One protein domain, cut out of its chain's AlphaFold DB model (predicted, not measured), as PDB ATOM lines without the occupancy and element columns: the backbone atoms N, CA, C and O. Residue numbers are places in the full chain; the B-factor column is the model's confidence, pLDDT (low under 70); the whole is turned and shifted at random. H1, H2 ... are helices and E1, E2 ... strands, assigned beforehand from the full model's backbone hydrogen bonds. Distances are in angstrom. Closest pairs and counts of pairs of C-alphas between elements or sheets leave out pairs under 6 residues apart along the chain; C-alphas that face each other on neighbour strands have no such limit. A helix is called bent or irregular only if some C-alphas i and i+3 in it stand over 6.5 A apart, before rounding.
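What this domain is: This is residues 3 to 55 and 131 to 146 of the 155 residues of an uncharacterized protein of Burkholderia sp. KJ006 (UniProt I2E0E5). Two small antiparallel hairpins, E1 with E2 and E3 with E4, lie end to end as a narrow ribbon, since E2 runs on into E3; the helix H1 and the strand E5 reach out to one side of the ribbon, and the short helix H2 lies on its other side. The result is a flat, open cross with few contacts between its arms. The printed part has 69 residues, with two named helices and five named strands in the order H1, E1, E2, E3, E4, E5, H2; the two sheets have the orders E1 - E2 and E3 - E4. The class is mixed, helices and strands, with under half of the residues in named elements. The whole is loose, with a radius of gyration of the C-alphas of 13.9 A and spans of 43 by 34 by 18 A.

Where its parts are: H1, residues 9 to 19, begins at C-alpha 9 at (366.694, 358.625, 384.629) and is 15.5 A long. E1, residues 22 to 25, measures 10.2 A, and E2, residues 30 to 33, measures 9.9 A. E3 is residues 36 to 38, 6.5 A, and E4 is residues 41 to 43, 6.2 A. E5, residues 53 to 55, spans 6.5 A and ends at C-alpha 55 at (357.626, 359.463, 380.543). H2, residues 141 to 144, is 5.4 A long and ends at C-alpha 144 at (394.865, 343.706, 374.189).

How they stand to each other: E1 and E2 form a hairpin, antiparallel at 155 degrees, with N 23 and O 32 within hydrogen-bond range at 3.0 A. E2 runs on into E3 across a break of 2 residues, at 12 degrees. E3 and E4 form the second hairpin, antiparallel at 133 degrees, with N 43 and O 36 within hydrogen-bond range at 2.8 A. Residues 36 to 37 of E3 also pair with residues 134 to 135, antiparallel. E5 pairs with no named strand, but its residues 54 to 55 pair with residues 3 to 4, parallel. The closest C-alphas of H1 and E5 are those of Val 9 and Arg 54, 6.5 A. Those of E2 and H2 are Gly 32 and Tyr 141, 7.6 A. H1 and H2 are apart. In H1, 4 of 7 O i to N i+4 pairs are within hydrogen-bond range; H2 is too short for such a pair. H1 is neither bent nor irregular, but only just: C-alphas 14 and 17 are 6.3 A apart.

The domain as a whole: The two C-alphas farthest apart are those of Asp 5 and Thr 144, 42.8 A. Residues 56 to 130 are not printed, and C-alphas 55 and 131 are 26.7 A apart across this cut. Of the links that are printed whole, none is long. The mean pLDDT of the printed part is 85.6, and residues 136 to 146 are under 70.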
ATOM      1  N   TRP A   3     358.982 353.879 382.432       96.19
ATOM      2  CA  TRP A   3     358.112 354.180 383.567       96.19
ATOM      3  C   TRP A   3     357.644 355.635 383.500       96.19
ATOM      4  O   TRP A   3     358.262 356.457 382.820       96.19
ATOM      5  N   THR A   4     356.581 355.948 384.234       97.25
ATOM      6  CA  THR A   4     356.045 357.309 384.352       97.25
ATOM      7  C   THR A   4     356.453 357.913 385.693       97.25
ATOM      8  O   THR A   4     356.328 357.260 386.729       97.25
ATOM      9  N   ASP A   5     356.928 359.159 385.681       95.94
ATOM     10  CA  ASP A   5     357.328 359.923 386.871       95.94
ATOM     11  C   ASP A   5     358.350 359.191 387.766       95.94
ATOM     12  O   ASP A   5     359.295 358.588 387.268       95.94
ATOM     13  N   GLY A   6     358.266 359.328 389.093       94.75
ATOM     14  CA  GLY A   6     359.109 358.584 390.031       94.75
ATOM     15  C   GLY A   6     360.586 359.017 390.046       94.75
ATOM     16  O   GLY A   6     360.857 360.223 389.942       94.75
ATOM     17  N   PRO A   7     361.547 358.078 390.173       96.00
ATOM     18  CA  PRO A   7     362.968 358.403 390.137       96.00
ATOM     19  C   PRO A   7     363.351 358.996 388.780       96.00
ATOM     20  O   PRO A   7     362.758 358.668 387.748       96.00
ATOM     21  N   ASN A   8     364.353 359.873 388.773       96.06
ATOM     22  CA  ASN A   8     364.875 360.391 387.513       96.06
ATOM     23  C   ASN A   8     365.696 359.322 386.769       96.06
ATOM     24  O   ASN A   8     366.045 358.278 387.321       96.06
ATOM     25  N   VAL A   9     365.989 359.582 385.495       95.00
ATOM     26  CA  VAL A   9     366.694 358.625 384.629       95.00
ATOM     27  C   VAL A   9     368.063 358.258 385.201       95.00
ATOM     28  O   VAL A   9     368.358 357.077 385.325       95.00
ATOM     29  N   ALA A  10     368.839 359.242 385.667       93.75
ATOM     30  CA  ALA A  10     370.165 359.006 386.244       93.75
ATOM     31  C   ALA A  10     370.133 358.039 387.443       93.75
ATOM     32  O   ALA A  10     370.998 357.180 387.585       93.75
ATOM     33  N   GLN A  11     369.112 358.153 388.294       94.44
ATOM     34  CA  GLN A  11     368.897 357.265 389.434       94.44
ATOM     35  C   GLN A  11     368.553 355.827 389.026       94.44
ATOM     36  O   GLN A  11     368.931 354.891 389.730       94.44
ATOM     37  N   VAL A  12     367.826 355.637 387.922       94.25
ATOM     38  CA  VAL A  12     367.527 354.296 387.400       94.25
ATOM     39  C   VAL A  12     368.735 353.722 386.665       94.25
ATOM     40  O   VAL A  12     369.050 352.548 386.858       94.25
ATOM     41  N   ASP A  13     369.450 354.540 385.894       92.12
ATOM     42  CA  ASP A  13     370.639 354.131 385.146       92.12
ATOM     43  C   ASP A  13     371.767 353.641 386.054       92.12
ATOM     44  O   ASP A  13     372.396 352.631 385.734       92.12
ATOM     45  N   ASP A  14     371.973 354.264 387.221       89.69
ATOM     46  CA  ASP A  14     372.967 353.830 388.221       89.69
ATOM     47  C   ASP A  14     372.777 352.362 388.667       89.69
ATOM     48  O   ASP A  14     373.729 351.661 389.028       89.69
ATOM     49  N   VAL A  15     371.539 351.864 388.588       91.31
ATOM     50  CA  VAL A  15     371.191 350.472 388.892       91.31
ATOM     51  C   VAL A  15     371.146 349.626 387.621       91.31
ATOM     52  O   VAL A  15     371.774 348.571 387.557       91.31
ATOM     53  N   ALA A  16     370.385 350.063 386.619       91.31
ATOM     54  CA  ALA A  16     370.015 349.251 385.466       91.31
ATOM     55  C   ALA A  16     371.197 348.987 384.521       91.31
ATOM     56  O   ALA A  16     371.337 347.880 383.997       91.31
ATOM     57  N   THR A  17     372.088 349.966 384.340       87.62
ATOM     58  CA  THR A  17     373.213 349.849 383.395       87.62
ATOM     59  C   THR A  17     374.270 348.835 383.835       87.62
ATOM     60  O   THR A  17     375.033 348.358 382.996       87.62
ATOM     61  N   ARG A  18     374.272 348.426 385.113       88.00
ATOM     62  CA  ARG A  18     375.133 347.351 385.639       88.00
ATOM     63  C   ARG A  18     374.833 345.975 385.049       88.00
ATOM     64  O   ARG A  18     375.638 345.068 385.205       88.00
ATOM     65  N   PHE A  19     373.678 345.817 384.408       90.38
ATOM     66  CA  PHE A  19     373.222 344.549 383.845       90.38
ATOM     67  C   PHE A  19     373.355 344.489 382.317       90.38
ATOM     68  O   PHE A  19     372.815 343.571 381.699       90.38
ATOM     69  N   LYS A  20     374.045 345.453 381.688       90.75
ATOM     70  CA  LYS A  20     374.314 345.406 380.246       90.75
ATOM     71  C   LYS A  20     375.375 344.347 379.930       90.75
ATOM     72  O   LYS A  20     376.391 344.250 380.606       90.75
ATOM     73  N   GLY A  21     375.141 343.564 378.889       91.19
ATOM     74  CA  GLY A  21     375.976 342.447 378.458       91.19
ATOM     75  C   GLY A  21     376.931 342.780 377.319       91.19
ATOM     76  O   GLY A  21     377.706 341.907 376.930       91.19
ATOM     77  N   ALA A  22     376.876 343.997 376.776       90.31
ATOM     78  CA  ALA A  22     377.714 344.440 375.671       90.31
ATOM     79  C   ALA A  22     378.036 345.944 375.739       90.31
ATOM     80  O   ALA A  22     377.424 346.719 376.482       90.31
ATOM     81  N   TYR A  23     379.012 346.348 374.932       86.69
ATOM     82  CA  TYR A  23     379.294 347.737 374.584       86.69
ATOM     83  C   TYR A  23     379.524 347.849 373.072       86.69
ATOM     84  O   TYR A  23     379.740 346.844 372.392       86.69
ATOM     85  N   PHE A  24     379.461 349.072 372.553       87.19
ATOM     86  CA  PHE A  24     379.738 349.367 371.152       87.19
ATOM     87  C   PHE A  24     380.828 350.428 371.055       87.19
ATOM     88  O   PHE A  24     380.702 351.488 371.673       87.19
ATOM     89  N   ASP A  25     381.867 350.141 370.280       84.81
ATOM     90  CA  ASP A  25     382.880 351.106 369.867       84.81
ATOM     91  C   ASP A  25     382.659 351.460 368.393       84.81
ATOM     92  O   ASP A  25     383.005 350.707 367.480       84.81
ATOM     93  N   GLY A  26     382.060 352.631 368.170       85.62
ATOM     94  CA  GLY A  26     381.744 353.118 366.831       85.62
ATOM     95  C   GLY A  26     382.964 353.536 366.007       85.62
ATOM     96  O   GLY A  26     382.819 353.733 364.805       85.62
ATOM     97  N   SER A  27     384.154 353.669 366.605       88.00
ATOM     98  CA  SER A  27     385.371 354.031 365.860       88.00
ATOM     99  C   SER A  27     385.909 352.882 365.001       88.00
ATOM    100  O   SER A  27     386.577 353.117 363.996       88.00
ATOM    101  N   ILE A  28     385.577 351.649 365.380       86.00
ATOM    102  CA  ILE A  28     386.042 350.403 364.760       86.00
ATOM    103  C   ILE A  28     384.884 349.473 364.374       86.00
ATOM    104  O   ILE A  28     385.121 348.322 364.022       86.00
ATOM    105  N   ASP A  29     383.644 349.959 364.479       89.06
ATOM    106  CA  ASP A  29     382.418 349.184 364.254       89.06
ATOM    107  C   ASP A  29     382.404 347.849 365.027       89.06
ATOM    108  O   ASP A  29     382.131 346.773 364.491       89.06
ATOM    109  N   TYR A  30     382.759 347.903 366.314       85.50
ATOM    110  CA  TYR A  30     382.938 346.711 367.143       85.50
ATOM    111  C   TYR A  30     381.904 346.628 368.260       85.50
ATOM    112  O   TYR A  30     381.742 347.548 369.066       85.50
ATOM    113  N   LYS A  31     381.246 345.470 368.358       89.19
ATOM    114  CA  LYS A  31     380.402 345.101 369.495       89.19
ATOM    115  C   LYS A  31     381.146 344.117 370.394       89.19
ATOM    116  O   LYS A  31     381.287 342.943 370.051       89.19
ATOM    117  N   GLY A  32     381.550 344.597 371.562       86.81
ATOM    118  CA  GLY A  32     382.225 343.808 372.583       86.81
ATOM    119  C   GLY A  32     381.265 343.239 373.622       86.81
ATOM    120  O   GLY A  32     380.173 343.769 373.841       86.81
ATOM    121  N   SER A  33     381.665 342.149 374.275       89.25
ATOM    122  CA  SER A  33     380.899 341.559 375.382       89.25
ATOM    123  C   SER A  33     381.330 342.162 376.718       89.25
ATOM    124  O   SER A  33     382.501 342.433 376.949       89.25
ATOM    125  N   VAL A  34     380.388 342.336 377.641       86.88
ATOM    126  CA  VAL A  34     380.685 342.732 379.019       86.88
ATOM    127  C   VAL A  34     380.496 341.520 379.919       86.88
ATOM    128  O   VAL A  34     379.389 340.997 380.075       86.88
ATOM    129  N   TYR A  35     381.594 341.087 380.530       87.50
ATOM    130  CA  TYR A  35     381.588 340.053 381.553       87.50
ATOM    131  C   TYR A  35     381.570 340.668 382.950       87.50
ATOM    132  O   TYR A  35     382.017 341.796 383.181       87.50
ATOM    133  N   HIS A  36     381.019 339.898 383.880       89.00
ATOM    134  CA  HIS A  36     380.803 340.290 385.260       89.00
ATOM    135  C   HIS A  36     381.246 339.161 386.186       89.00
ATOM    136  O   HIS A  36     381.310 338.007 385.775       89.00
ATOM    137  N   MET A  37     381.490 339.481 387.449       88.81
ATOM    138  CA  MET A  37     381.601 338.520 388.537       88.81
ATOM    139  C   MET A  37     380.383 338.660 389.442       88.81
ATOM    140  O   MET A  37     380.026 339.771 389.840       88.81
ATOM    141  N   MET A  38     379.763 337.532 389.777       87.69
ATOM    142  CA  MET A  38     378.656 337.454 390.726       87.69
ATOM    143  C   MET A  38     378.779 336.143 391.507       87.69
ATOM    144  O   MET A  38     378.928 335.077 390.916       87.69
ATOM    145  N   GLY A  39     378.790 336.211 392.842       86.12
ATOM    146  CA  GLY A  39     378.947 335.013 393.680       86.12
ATOM    147  C   GLY A  39     380.256 334.240 393.443       86.12
ATOM    148  O   GLY A  39     380.284 333.026 393.600       86.12
ATOM    149  N   GLY A  40     381.327 334.923 393.022       85.88
ATOM    150  CA  GLY A  40     382.619 334.296 392.710       85.88
ATOM    151  C   GLY A  40     382.688 333.604 391.344       85.88
ATOM    152  O   GLY A  40     383.731 333.050 391.011       85.88
ATOM    153  N   GLN A  41     381.626 333.660 390.539       88.69
ATOM    154  CA  GLN A  41     381.599 333.101 389.188       88.69
ATOM    155  C   GLN A  41     381.551 334.204 388.136       88.69
ATOM    156  O   GLN A  41     380.892 335.230 388.328       88.69
ATOM    157  N   GLN A  42     382.228 333.968 387.013       89.12
ATOM    158  CA  GLN A  42     382.098 334.828 385.848       89.12
ATOM    159  C   GLN A  42     380.734 334.588 385.201       89.12
ATOM    160  O   GLN A  42     380.357 333.452 384.913       89.12
ATOM    161  N   VAL A  43     379.995 335.665 384.965       88.94
ATOM    162  CA  VAL A  43     378.677 335.646 384.331       88.94
ATOM    163  C   VAL A  43     378.610 336.691 383.224       88.94
ATOM    164  O   VAL A  43     379.319 337.701 383.235       88.94
ATOM    165  N   ARG A  44     377.714 336.466 382.267       89.00
ATOM    166  CA  ARG A  44     377.321 337.456 381.264       89.00
ATOM    167  C   ARG A  44     375.809 337.614 381.310       89.00
ATOM    168  O   ARG A  44     375.079 336.627 381.253       89.00
ATOM    169  N   PHE A  45     375.343 338.854 381.396       90.56
ATOM    170  CA  PHE A  45     373.923 339.152 381.267       90.56
ATOM    171  C   PHE A  45     373.516 339.109 379.793       90.56
ATOM    172  O   PHE A  45     374.240 339.598 378.929       90.56
ATOM    173  N   GLY A  46     372.357 338.518 379.498       90.81
ATOM    174  CA  GLY A  46     371.880 338.365 378.117       90.81
ATOM    175  C   GLY A  46     371.417 339.670 377.460       90.81
ATOM    176  O   GLY A  46     371.313 339.741 376.240       90.81
ATOM    177  N   ALA A  47     371.133 340.709 378.248       91.75
ATOM    178  CA  ALA A  47     370.712 342.003 377.731       91.75
ATOM    179  C   ALA A  47     371.928 342.796 377.247       91.75
ATOM    180  O   ALA A  47     372.563 343.477 378.041       91.75
ATOM    181  N   ASP A  48     372.246 342.737 375.955       91.19
ATOM    182  CA  ASP A  48     373.400 343.453 375.393       91.19
ATOM    183  C   ASP A  48     373.372 344.960 375.708       91.19
ATOM    184  O   ASP A  48     374.385 345.523 376.118       91.19
ATOM    185  N   TYR A  49     372.197 345.587 375.613       89.62
ATOM    186  CA  TYR A  49     371.982 346.982 375.987       89.62
ATOM    187  C   TYR A  49     370.790 347.117 376.925       89.62
ATOM    188  O   TYR A  49     369.758 346.466 376.752       89.62
ATOM    189  N   VAL A  50     370.917 348.024 377.888       91.81
ATOM    190  CA  VAL A  50     369.832 348.426 378.780       91.81
ATOM    191  C   VAL A  50     369.578 349.905 378.543       91.81
ATOM    192  O   VAL A  50     370.404 350.737 378.893       91.81
ATOM    193  N   ASN A  51     368.434 350.210 377.933       91.94
ATOM    194  CA  ASN A  51     367.984 351.578 377.699       91.94
ATOM    195  C   ASN A  51     366.796 351.891 378.607       91.94
ATOM    196  O   ASN A  51     365.835 351.110 378.693       91.94
ATOM    197  N   THR A  52     366.846 353.046 379.254       94.00
ATOM    198  CA  THR A  52     365.774 353.555 380.105       94.00
ATOM    199  C   THR A  52     365.091 354.745 379.462       94.00
ATOM    200  O   THR A  52     365.748 355.631 378.917       94.00
ATOM    201  N   ARG A  53     363.769 354.799 379.579       94.50
ATOM    202  CA  ARG A  53     362.974 355.950 379.176       94.50
ATOM    203  C   ARG A  53     362.020 356.312 380.302       94.50
ATOM    204  O   ARG A  53     361.306 355.453 380.801       94.50
ATOM    205  N   ARG A  54     361.986 357.584 380.668       96.75
ATOM    206  CA  ARG A  54     361.001 358.103 381.609       96.75
ATOM    207  C   ARG A  54     359.999 358.955 380.850       96.75
ATOM    208  O   ARG A  54     360.401 359.878 380.150       96.75
ATOM    209  N   ASP A  55     358.728 358.627 380.997       96.75
ATOM    210  CA  ASP A  55     357.626 359.463 380.543       96.75
ATOM    211  C   ASP A  55     357.130 360.328 381.718       96.75
ATOM    212  O   ASP A  55     357.369 360.020 382.892       96.75
ATOM    213  N   GLY A 131     374.521 345.586 393.664       86.44
ATOM    214  CA  GLY A 131     375.741 345.689 394.457       86.44
ATOM    215  C   GLY A 131     376.623 344.438 394.418       86.44
ATOM    216  O   GLY A 131     377.823 344.566 394.636       86.44
ATOM    217  N   SER A 132     376.067 343.256 394.128       87.88
ATOM    218  CA  SER A 132     376.837 342.008 394.016       87.88
ATOM    219  C   SER A 132     377.459 341.787 392.635       87.88
ATOM    220  O   SER A 132     378.252 340.861 392.469       87.88
ATOM    221  N   VAL A 133     377.120 342.634 391.660       87.81
ATOM    222  CA  VAL A 133     377.689 342.617 390.313       87.81
ATOM    223  C   VAL A 133     378.978 343.433 390.280       87.81
ATOM    224  O   VAL A 133     378.975 344.637 390.544       87.81
ATOM    225  N   PHE A 134     380.071 342.784 389.893       82.88
ATOM    226  CA  PHE A 134     381.359 343.421 389.633       82.88
ATOM    227  C   PHE A 134     381.703 343.315 388.143       82.88
ATOM    228  O   PHE A 134     381.734 342.215 387.603       82.88
ATOM    229  N   VAL A 135     381.941 344.435 387.457       76.62
ATOM    230  CA  VAL A 135     382.199 344.439 386.005       76.62
ATOM    231  C   VAL A 135     383.671 344.131 385.735       76.62
ATOM    232  O   VAL A 135     384.546 344.865 386.192       76.62
ATOM    233  N   THR A 136     383.957 343.079 384.965       68.75
ATOM    234  CA  THR A 136     385.333 342.692 384.603       68.75
ATOM    235  C   THR A 136     385.764 343.167 383.216       68.75
ATOM    236  O   THR A 136     386.956 343.127 382.931       68.75
ATOM    237  N   HIS A 137     384.830 343.659 382.385       64.00
ATOM    238  CA  HIS A 137     385.057 344.213 381.030       64.00
ATOM    239  C   HIS A 137     385.727 343.256 380.020       64.00
ATOM    240  O   HIS A 137     386.163 343.688 378.959       64.00
ATOM    241  N   ASP A 138     385.837 341.966 380.333       61.69
ATOM    242  CA  ASP A 138     386.815 341.104 379.667       61.69
ATOM    243  C   ASP A 138     386.262 340.334 378.460       61.69
ATOM    244  O   ASP A 138     385.908 339.165 378.572       61.69
ATOM    245  N   ASP A 139     386.205 340.985 377.300       66.75
ATOM    246  CA  ASP A 139     386.022 340.331 375.997       66.75
ATOM    247  C   ASP A 139     387.338 340.022 375.265       66.75
ATOM    248  O   ASP A 139     387.333 339.741 374.066       66.75
ATOM    249  N   GLY A 140     388.482 340.104 375.950       61.16
ATOM    250  CA  GLY A 140     389.803 339.975 375.340       61.16
ATOM    251  C   GLY A 140     390.245 341.207 374.539       61.16
ATOM    252  O   GLY A 140     391.349 341.696 374.773       61.16
ATOM    253  N   TYR A 141     389.398 341.777 373.673       67.12
ATOM    254  CA  TYR A 141     389.738 342.954 372.855       67.12
ATOM    255  C   TYR A 141     390.117 344.166 373.718       67.12
ATOM    256  O   TYR A 141     391.151 344.804 373.494       67.12
ATOM    257  N   SER A 142     389.338 344.417 374.774       60.94
ATOM    258  CA  SER A 142     389.587 345.503 375.729       60.94
ATOM    259  C   SER A 142     390.907 345.354 376.494       60.94
ATOM    260  O   SER A 142     391.480 346.360 376.909       60.94
ATOM    261  N   ARG A 143     391.407 344.118 376.678       58.03
ATOM    262  CA  ARG A 143     392.694 343.831 377.346       58.03
ATOM    263  C   ARG A 143     393.886 344.030 376.421       58.03
ATOM    264  O   ARG A 143     394.943 344.430 376.889       58.03
ATOM    265  N   THR A 144     393.742 343.683 375.140       58.16
ATOM    266  CA  THR A 144     394.865 343.706 374.189       58.16
ATOM    267  C   THR A 144     395.041 345.068 373.525       58.16
ATOM    268  O   THR A 144     396.170 345.448 373.233       58.16
ATOM    269  N   ASN A 145     393.945 345.802 373.298       61.88
ATOM    270  CA  ASN A 145     393.949 347.013 372.468       61.88
ATOM    271  C   ASN A 145     393.296 348.243 373.135       61.88
ATOM    272  O   ASN A 145     393.418 349.347 372.610       61.88
ATOM    273  N   GLY A 146     392.596 348.079 374.265       53.59
ATOM    274  CA  GLY A 146     391.905 349.162 374.981       53.59
ATOM    275  C   GLY A 146     392.631 349.636 376.249       53.59
ATOM    276  O   GLY A 146     393.519 348.966 376.765       53.59
TER     277      GLY A 146